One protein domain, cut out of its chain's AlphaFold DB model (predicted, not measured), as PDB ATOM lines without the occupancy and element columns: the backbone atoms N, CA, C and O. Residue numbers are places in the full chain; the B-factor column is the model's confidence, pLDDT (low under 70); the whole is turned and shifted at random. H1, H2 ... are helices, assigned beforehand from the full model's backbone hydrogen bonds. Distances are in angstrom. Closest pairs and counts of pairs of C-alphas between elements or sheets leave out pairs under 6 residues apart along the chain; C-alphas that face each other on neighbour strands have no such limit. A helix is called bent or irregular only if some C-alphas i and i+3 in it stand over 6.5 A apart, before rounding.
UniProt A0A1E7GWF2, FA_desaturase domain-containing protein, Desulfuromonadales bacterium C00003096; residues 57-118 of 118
ATOM      1  N   ALA A  57      15.293  23.928 -20.847       93.44
ATOM      2  CA  ALA A  57      14.878  24.748 -21.971       93.44
ATOM      3  C   ALA A  57      14.253  26.048 -21.486       93.44
ATOM      4  O   ALA A  57      13.587  26.099 -20.447       93.44
ATOM      5  N   ARG A  58      14.438  27.111 -22.272       94.00
ATOM      6  CA  ARG A  58      13.667  28.341 -22.082       94.00
ATOM      7  C   ARG A  58      12.213  28.089 -22.459       94.00
ATOM      8  O   ARG A  58      11.914  27.207 -23.255       94.00
ATOM      9  N   LYS A  59      11.299  28.895 -21.917       92.88
ATOM     10  CA  LYS A  59       9.846  28.707 -22.077       92.88
ATOM     11  C   LYS A  59       9.393  28.507 -23.534       92.88
ATOM     12  O   LYS A  59       8.475  27.733 -23.763       92.88
ATOM     13  N   SER A  60      10.023  29.181 -24.499       94.88
ATOM     14  CA  SER A  60       9.712  29.065 -25.935       94.88
ATOM     15  C   SER A  60      10.180  27.758 -26.580       94.88
ATOM     16  O   SER A  60       9.637  27.362 -27.603       94.88
ATOM     17  N   GLU A  61      11.183  27.102 -26.000       94.56
ATOM     18  CA  GLU A  61      11.812  25.867 -26.495       94.56
ATOM     19  C   GLU A  61      11.407  24.649 -25.646       94.56
ATOM     20  O   GLU A  61      11.883  23.535 -25.872       94.56
ATOM     21  N   TRP A  62      10.552  24.863 -24.641       95.44
ATOM     22  CA  TRP A  62      10.161  23.845 -23.682       95.44
ATOM     23  C   TRP A  62       9.178  22.854 -24.308       95.44
ATOM     24  O   TRP A  62       8.069  23.214 -24.703       95.44
ATOM     25  N   VAL A  63       9.584  21.588 -24.371       94.56
ATOM     26  CA  VAL A  63       8.792  20.485 -24.914       94.56
ATOM     27  C   VAL A  63       8.387  19.566 -23.758       94.56
ATOM     28  O   VAL A  63       9.270  18.947 -23.164       94.56
ATOM     29  N   PRO A  64       7.081  19.416 -23.455       90.12
ATOM     30  CA  PRO A  64       6.624  18.663 -22.286       90.12
ATOM     31  C   PRO A  64       7.138  17.224 -22.235       90.12
ATOM     32  O   PRO A  64       7.569  16.755 -21.187       90.12
ATOM     33  N   LEU A  65       7.131  16.534 -23.379       90.88
ATOM     34  CA  LEU A  65       7.602  15.153 -23.472       90.88
ATOM     35  C   LEU A  65       9.097  15.039 -23.145       90.88
ATOM     36  O   LEU A  65       9.481  14.181 -22.357       90.88
ATOM     37  N   ARG A  66       9.928  15.932 -23.701       91.25
ATOM     38  CA  ARG A  66      11.371  15.958 -23.412       91.25
ATOM     39  C   ARG A  66      11.635  16.333 -21.963       91.25
ATOM     40  O   ARG A  66      12.434  15.686 -21.307       91.25
ATOM     41  N   ALA A  67      10.906  17.304 -21.424       91.62
ATOM     42  CA  ALA A  67      11.014  17.662 -20.015       91.62
ATOM     43  C   ALA A  67      10.679  16.489 -19.080       91.62
ATOM     44  O   ALA A  67      11.369  16.292 -18.085       91.62
ATOM     45  N   ALA A  68       9.660  15.688 -19.406       90.81
ATOM     46  CA  ALA A  68       9.299  14.515 -18.617       90.81
ATOM     47  C   ALA A  68      10.326  13.374 -18.735       90.81
ATOM     48  O   ALA A  68      10.674  12.765 -17.726       90.81
ATOM     49  N   MET A  69      10.811  13.093 -19.950       90.62
ATOM     50  CA  MET A  69      11.676  11.940 -20.240       90.62
ATOM     51  C   MET A  69      13.167  12.199 -19.991       90.62
ATOM     52  O   MET A  69      13.866  11.317 -19.507       90.62
ATOM     53  N   GLU A  70      13.648  13.401 -20.300       91.38
ATOM     54  CA  GLU A  70      15.064  13.797 -20.246       91.38
ATOM     55  C   GLU A  70      15.359  14.768 -19.085       91.38
ATOM     56  O   GLU A  70      16.514  15.093 -18.815       91.38
ATOM     57  N   GLY A  71      14.333  15.269 -18.388       90.50
ATOM     58  CA  GLY A  71      14.492  16.184 -17.248       90.50
ATOM     59  C   GLY A  71      14.758  15.489 -15.910       90.50
ATOM     60  O   GLY A  71      15.019  16.158 -14.911       90.50
ATOM     61  N   SER A  72      14.693  14.155 -15.863       90.56
ATOM     62  CA  SER A  72      15.018  13.383 -14.663       90.56
ATOM     63  C   SER A  72      15.713  12.068 -15.003       90.56
ATOM     64  O   SER A  72      15.335  11.410 -15.969       90.56
ATOM     65  N   LEU A  73      16.686  11.659 -14.189       86.88
ATOM     66  CA  LEU A  73      17.367  10.374 -14.351       86.88
ATOM     67  C   LEU A  73      16.480   9.193 -13.951       86.88
ATOM     68  O   LEU A  73      15.831   9.204 -12.898       86.88
ATOM     69  N   PHE A  74      16.559   8.118 -14.738       89.94
ATOM     70  CA  PHE A  74      16.067   6.806 -14.337       89.94
ATOM     71  C   PHE A  74      16.994   6.198 -13.282       89.94
ATOM     72  O   PHE A  74      18.180   5.978 -13.530       89.94
ATOM     73  N   TYR A  75      16.448   5.888 -12.104       88.06
ATOM     74  CA  TYR A  75      17.228   5.317 -11.008       88.06
ATOM     75  C   TYR A  75      16.793   3.881 -10.714       88.06
ATOM     76  O   TYR A  75      15.811   3.638 -10.006       88.06
ATOM     77  N   ASN A  76      17.526   2.911 -11.272       88.62
ATOM     78  CA  ASN A  76      17.225   1.489 -11.116       88.62
ATOM     79  C   ASN A  76      17.616   0.973  -9.723       88.62
ATOM     80  O   ASN A  76      18.677   0.390  -9.510       88.62
ATOM     81  N   LEU A  77      16.737   1.211  -8.755       90.62
ATOM     82  CA  LEU A  77      16.926   0.771  -7.382       90.62
ATOM     83  C   LEU A  77      16.629  -0.735  -7.223       90.62
ATOM     84  O   LEU A  77      15.683  -1.241  -7.837       90.62
ATOM     85  N   PRO A  78      17.351  -1.453  -6.340       92.62
ATOM     86  CA  PRO A  78      16.965  -2.777  -5.850       92.62
ATOM     87  C   PRO A  78      15.544  -2.805  -5.265       92.62
ATOM     88  O   PRO A  78      15.035  -1.792  -4.787       92.62
ATOM     89  N   ALA A  79      14.906  -3.981  -5.244       90.62
ATOM     90  CA  ALA A  79      13.496  -4.136  -4.860       90.62
ATOM     91  C   ALA A  79      13.144  -3.532  -3.489       90.62
ATOM     92  O   ALA A  79      12.121  -2.862  -3.362       90.62
ATOM     93  N   VAL A  80      14.016  -3.709  -2.491       93.81
ATOM     94  CA  VAL A  80      13.827  -3.154  -1.139       93.81
ATOM     95  C   VAL A  80      13.768  -1.626  -1.180       93.81
ATOM     96  O   VAL A  80      12.857  -1.021  -0.619       93.81
ATOM     97  N   PHE A  81      14.691  -0.991  -1.903       91.31
ATOM     98  CA  PHE A  81      14.729   0.465  -2.020       91.31
ATOM     99  C   PHE A  81      13.623   1.014  -2.917       91.31
ATOM    100  O   PHE A  81      13.141   2.118  -2.673       91.31
ATOM    101  N   ARG A  82      13.153   0.249  -3.908       91.56
ATOM    102  CA  ARG A  82      11.943   0.600  -4.664       91.56
ATOM    103  C   ARG A  82      10.709   0.623  -3.775       91.56
ATOM    104  O   ARG A  82       9.958   1.587  -3.832       91.56
ATOM    105  N   TRP A  83      10.524  -0.395  -2.936       89.88
ATOM    106  CA  TRP A  83       9.420  -0.425  -1.980       89.88
ATOM    107  C   TRP A  83       9.510   0.749  -0.998       89.88
ATOM    108  O   TRP A  83       8.552   1.507  -0.866       89.88
ATOM    109  N   PHE A  84      10.686   0.958  -0.399       91.50
ATOM    110  CA  PHE A  84      10.907   2.023   0.581       91.50
ATOM    111  C   PHE A  84      10.672   3.424   0.002       91.50
ATOM    112  O   PHE A  84      10.069   4.276   0.643       91.50
ATOM    113  N   SER A  85      11.124   3.662  -1.230       90.31
ATOM    114  CA  SER A  85      10.987   4.962  -1.892       90.31
ATOM    115  C   SER A  85       9.663   5.149  -2.638       90.31
ATOM    116  O   SER A  85       9.444   6.205  -3.226       90.31
ATOM    117  N   GLY A  86       8.785   4.142  -2.671       91.94
ATOM    118  CA  GLY A  86       7.554   4.198  -3.458       91.94
ATOM    119  C   GLY A  86       7.814   4.309  -4.963       91.94
ATOM    120  O   GLY A  86       7.188   5.121  -5.634       91.94
ATOM    121  N   ASN A  87       8.746   3.512  -5.492       93.62
ATOM    122  CA  ASN A  87       9.140   3.473  -6.907       93.62
ATOM    123  C   ASN A  87       9.610   4.826  -7.466       93.62
ATOM    124  O   ASN A  87       9.468   5.096  -8.658       93.62
ATOM    125  N   ILE A  88      10.230   5.662  -6.631       92.06
ATOM    126  CA  ILE A  88      10.675   7.004  -7.027       92.06
ATOM    127  C   ILE A  88      11.706   7.006  -8.165       92.06
ATOM    128  O   ILE A  88      11.924   8.031  -8.796       92.06
ATOM    129  N   GLY A  89      12.359   5.872  -8.427       91.62
ATOM    130  CA  GLY A  89      13.315   5.717  -9.522       91.62
ATOM    131  C   GLY A  89      12.700   5.814 -10.922       91.62
ATOM    132  O   GLY A  89      13.432   6.046 -11.876       91.62
ATOM    133  N   PHE A  90      11.373   5.691 -11.038       93.06
ATOM    134  CA  PHE A  90      10.603   5.810 -12.287       93.06
ATOM    135  C   PHE A  90       9.966   7.201 -12.429       93.06
ATOM    136  O   PHE A  90       8.854   7.348 -12.937       93.06
ATOM    137  N   HIS A  91      10.629   8.228 -11.894       91.94
ATOM    138  CA  HIS A  91      10.060   9.567 -11.777       91.94
ATOM    139  C   HIS A  91       9.736  10.212 -13.131       91.94
ATOM    140  O   HIS A  91       8.759  10.946 -13.229       91.94
ATOM    141  N   HIS A  92      10.486   9.874 -14.181       91.19
ATOM    142  CA  HIS A  92      10.229  10.323 -15.550       91.19
ATOM    143  C   HIS A  92       8.854   9.870 -16.066       91.19
ATOM    144  O   HIS A  92       8.109  10.656 -16.650       91.19
ATOM    145  N   VAL A  93       8.442   8.636 -15.745       92.56
ATOM    146  CA  VAL A  93       7.097   8.115 -16.063       92.56
ATOM    147  C   VAL A  93       6.014   8.879 -15.296       92.56
ATOM    148  O   VAL A  93       4.947   9.168 -15.838       92.56
ATOM    149  N   HIS A  94       6.288   9.235 -14.037       91.38
ATOM    150  CA  HIS A  94       5.372  10.040 -13.231       91.38
ATOM    151  C   HIS A  94       5.232  11.470 -13.773       91.38
ATOM    152  O   HIS A  94       4.118  11.977 -13.839       91.38
ATOM    153  N   HIS A  95       6.320  12.108 -14.215       91.12
ATOM    154  CA  HIS A  95       6.255  13.424 -14.864       91.12
ATOM    155  C   HIS A  95       5.450  13.396 -16.160       91.12
ATOM    156  O   HIS A  95       4.713  14.338 -16.446       91.12
ATOM    157  N   LEU A  96       5.544  12.303 -16.919       91.88
ATOM    158  CA  LEU A  96       4.766  12.132 -18.141       91.88
ATOM    159  C   LEU A  96       3.263  12.005 -17.852       91.88
ATOM    160  O   LEU A  96       2.435  12.565 -18.570       91.88
ATOM    161  N   SER A  97       2.898  11.265 -16.802       91.38
ATOM    162  CA  SER A  97       1.508  11.105 -16.380       91.38
ATOM    163  C   SER A  97       1.405  11.004 -14.855       91.38
ATOM    164  O   SER A  97       1.406   9.902 -14.292       91.38
ATOM    165  N   PRO A  98       1.224  12.141 -14.156       90.69
ATOM    166  CA  PRO A  98       1.202  12.172 -12.690       90.69
ATOM    167  C   PRO A  98      -0.040  11.497 -12.096       90.69
ATOM    168  O   PRO A  98      -0.126  11.276 -10.890       90.69
ATOM    169  N   ARG A  99      -1.017  11.148 -12.946       93.00
ATOM    170  CA  ARG A  99      -2.212  10.386 -12.567       93.00
ATOM    171  C   ARG A  99      -1.921   8.906 -12.334       93.00
ATOM    172  O   ARG A  99      -2.747   8.240 -11.718       93.00
ATOM    173  N   ILE A 100      -0.799   8.383 -12.834       92.31
ATOM    174  CA  ILE A 100      -0.416   6.988 -12.616       92.31
ATOM    175  C   ILE A 100       0.044   6.839 -11.159       92.31
ATOM    176  O   ILE A 100       1.014   7.483 -10.755       92.31
ATOM    177  N   PRO A 101      -0.614   5.984 -10.355       92.19
ATOM    178  CA  PRO A 101      -0.171   5.703  -8.999       92.19
ATOM    179  C   PRO A 101       1.247   5.128  -8.978       92.19
ATOM    180  O   PRO A 101       1.595   4.280  -9.803       92.19
ATOM    181  N   ASN A 102       2.034   5.492  -7.965       91.06
ATOM    182  CA  ASN A 102       3.422   5.042  -7.812       91.06
ATOM    183  C   ASN A 102       3.597   3.511  -7.850       91.06
ATOM    184  O   ASN A 102       4.610   3.001  -8.330       91.06
ATOM    185  N   CYS A 103       2.606   2.753  -7.376       89.75
ATOM    186  CA  CYS A 103       2.626   1.289  -7.406       89.75
ATOM    187  C   CYS A 103       2.529   0.695  -8.825       89.75
ATOM    188  O   CYS A 103       2.929  -0.449  -9.024       89.75
ATOM    189  N   LEU A 104       2.041   1.458  -9.809       93.19
ATOM    190  CA  LEU A 104       1.882   1.023 -11.198       93.19
ATOM    191  C   LEU A 104       3.008   1.503 -12.124       93.19
ATOM    192  O   LEU A 104       3.117   0.988 -13.234       93.19
ATOM    193  N   LEU A 105       3.880   2.414 -11.673       93.38
ATOM    194  CA  LEU A 105       4.955   2.978 -12.502       93.38
ATOM    195  C   LEU A 105       5.876   1.904 -13.093       93.38
ATOM    196  O   LEU A 105       6.191   1.952 -14.278       93.38
ATOM    197  N   VAL A 106       6.245   0.897 -12.295       92.75
ATOM    198  CA  VAL A 106       7.087  -0.224 -12.755       92.75
ATOM    199  C   VAL A 106       6.393  -0.995 -13.875       92.75
ATOM    200  O   VAL A 106       7.018  -1.340 -14.869       92.75
ATOM    201  N   LYS A 107       5.085  -1.243 -13.738       92.69
ATOM    202  CA  LYS A 107       4.313  -1.956 -14.757       92.69
ATOM    203  C   LYS A 107       4.272  -1.158 -16.056       92.69
ATOM    204  O   LYS A 107       4.522  -1.740 -17.100       92.69
ATOM    205  N   CYS A 108       4.007   0.148 -15.990       91.88
ATOM    206  CA  CYS A 108       4.022   1.033 -17.159       91.88
ATOM    207  C   CYS A 108       5.391   1.038 -17.849       91.88
ATOM    208  O   CYS A 108       5.467   0.861 -19.058       91.88
ATOM    209  N   PHE A 109       6.468   1.156 -17.073       93.00
ATOM    210  CA  PHE A 109       7.832   1.124 -17.594       93.00
ATOM    211  C   PHE A 109       8.171  -0.187 -18.321       93.00
ATOM    212  O   PHE A 109       8.840  -0.170 -19.346       93.00
ATOM    213  N   LEU A 110       7.710  -1.330 -17.804       92.06
ATOM    214  CA  LEU A 110       8.020  -2.639 -18.387       92.06
ATOM    215  C   LEU A 110       7.239  -2.945 -19.673       92.06
ATOM    216  O   LEU A 110       7.703  -3.761 -20.463       92.06
ATOM    217  N   ILE A 111       6.063  -2.342 -19.875       93.31
ATOM    218  CA  ILE A 111       5.210  -2.623 -21.045       93.31
ATOM    219  C   ILE A 111       5.440  -1.669 -22.223       93.31
ATOM    220  O   ILE A 111       4.972  -1.960 -23.320       93.31
ATOM    221  N   SER A 112       6.121  -0.542 -22.008       89.38
ATOM    222  CA  SER A 112       6.323   0.501 -23.018       89.38
ATOM    223  C   SER A 112       7.806   0.692 -23.293       89.38
ATOM    224  O   SER A 112       8.551   1.146 -22.424       89.38
ATOM    225  N   VAL A 113       8.228   0.379 -24.517       85.75
ATOM    226  CA  VAL A 113       9.619   0.565 -24.961       85.75
ATOM    227  C   VAL A 113       9.989   2.050 -24.954       85.75
ATOM    228  O   VAL A 113      11.104   2.409 -24.601       85.75
ATOM    229  N   GLU A 114       9.025   2.922 -25.235       85.25
ATOM    230  CA  GLU A 114       9.178   4.377 -25.265       85.25
ATOM    231  C   GLU A 114       9.493   4.983 -23.890       85.25
ATOM    232  O   GLU A 114       9.949   6.120 -23.815       85.25
ATOM    233  N   LEU A 115       9.230   4.251 -22.800       85.00
ATOM    234  CA  LEU A 115       9.515   4.693 -21.432       85.00
ATOM    235  C   LEU A 115      10.891   4.249 -20.930       85.00
ATOM    236  O   LEU A 115      11.292   4.647 -19.828       85.00
ATOM    237  N   GLN A 116      11.595   3.414 -21.695       83.81
ATOM    238  CA  GLN A 116      12.937   2.985 -21.339       83.81
ATOM    239  C   GLN A 116      13.926   4.134 -21.576       83.81
ATOM    240  O   GLN A 116      13.789   4.867 -22.557       83.81
ATOM    241  N   PRO A 117      14.888   4.344 -20.660       74.00
ATOM    242  CA  PRO A 117      15.932   5.335 -20.871       74.00
ATOM    243  C   PRO A 117      16.731   4.979 -22.130       74.00
ATOM    244  O   PRO A 117      16.955   3.798 -22.402       74.00
ATOM    245  N   VAL A 118      17.127   6.012 -22.874       61.81
ATOM    246  CA  VAL A 118      17.983   5.906 -24.066       61.81
ATOM    247  C   VAL A 118      19.423   5.615 -23.660       61.81
ATOM    248  O   VAL A 118      19.870   6.204 -22.648       61.81
TER     249      VAL A 118
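What this domain is: This is residues 57 to 118 of the 118 residues of the protein "FA_desaturase domain-containing protein" of Desulfuromonadales bacterium C00003096 (UniProt A0A1E7GWF2). What does the model look like? Four short helices make an elongated body with H3 in the middle: H1 packs on H3 and runs opposite to it at a shallow tilt, H4 starts beside H3 at Leu 105 and points away from it about perpendicular to its line, and H2 sits beyond the start of H3 at the far end from H1. Residues 58 to 63, before H1, stick out past the body and, with H2 at the opposite end, make the long axis. What is it built of? The printed part has 62 residues with four named helices, in the order H1, H2, H3, H4, and no named strand; the class is all helix, though the helices hold 30 of the 62 residues, under half. How compact is it? It is only just compact, close to loose, with a radius of gyration of the C-alphas of 12.2 A and spans of 41 by 23 by 20 A.

How they stand to each other: What does H1, residues 64 to 70, touch? It touches H3, residues 88 to 96, with the C-alphas of Ala 68 and His 95 closest at 5.0 A. Their lines stand at a shallow tilt of 25 degrees, opposite ways. How does H2, residues 79 to 85, stand to H3? They are close but not clearly touching; the closest C-alphas, of Arg 82 and Ile 88, are 6.9 A apart. They run the same way at a steep tilt of 64 degrees. Where is H4, residues 105 to 111? It touches H3, the C-alphas of Phe 90 and Leu 105 being closest at 6.3 A, and their lines are only just about perpendicular, at 72 degrees. H4 is apart from H1 and from H2, and H1 is apart from H2. What do the helix backbones show? In H1, H2 and H4 every O i to N i+4 pair is within hydrogen-bond range; in H3 it is 3 of 5.

Where its parts are: Where does H1 begin? Its first C-alpha, of Pro 64, is at (6.624, 18.663, -22.286), and H1 is 10.0 A long from first to last C-alpha. How long are H2 and H3? H2 measures 9.9 A and H3 13.6 A; H3 is irregular, with C-alphas 89 and 92 standing 8.2 A apart. Where does H4 end? It ends at C-alpha 111, at (5.210, -2.623, -21.045), after 10.2 A.

The domain as a whole: How large is it? The two C-alphas farthest apart, of Ser 60 and Val 80, are 40.9 A apart. Are there cuts or long links? The printed part has no cut and no long link; H2 to H3 is tight, and H1 to H2 and H3 to H4 are short. Where is confidence low? The mean pLDDT of the printed part is 90.5, and residue 118, the chain's last, is under 70.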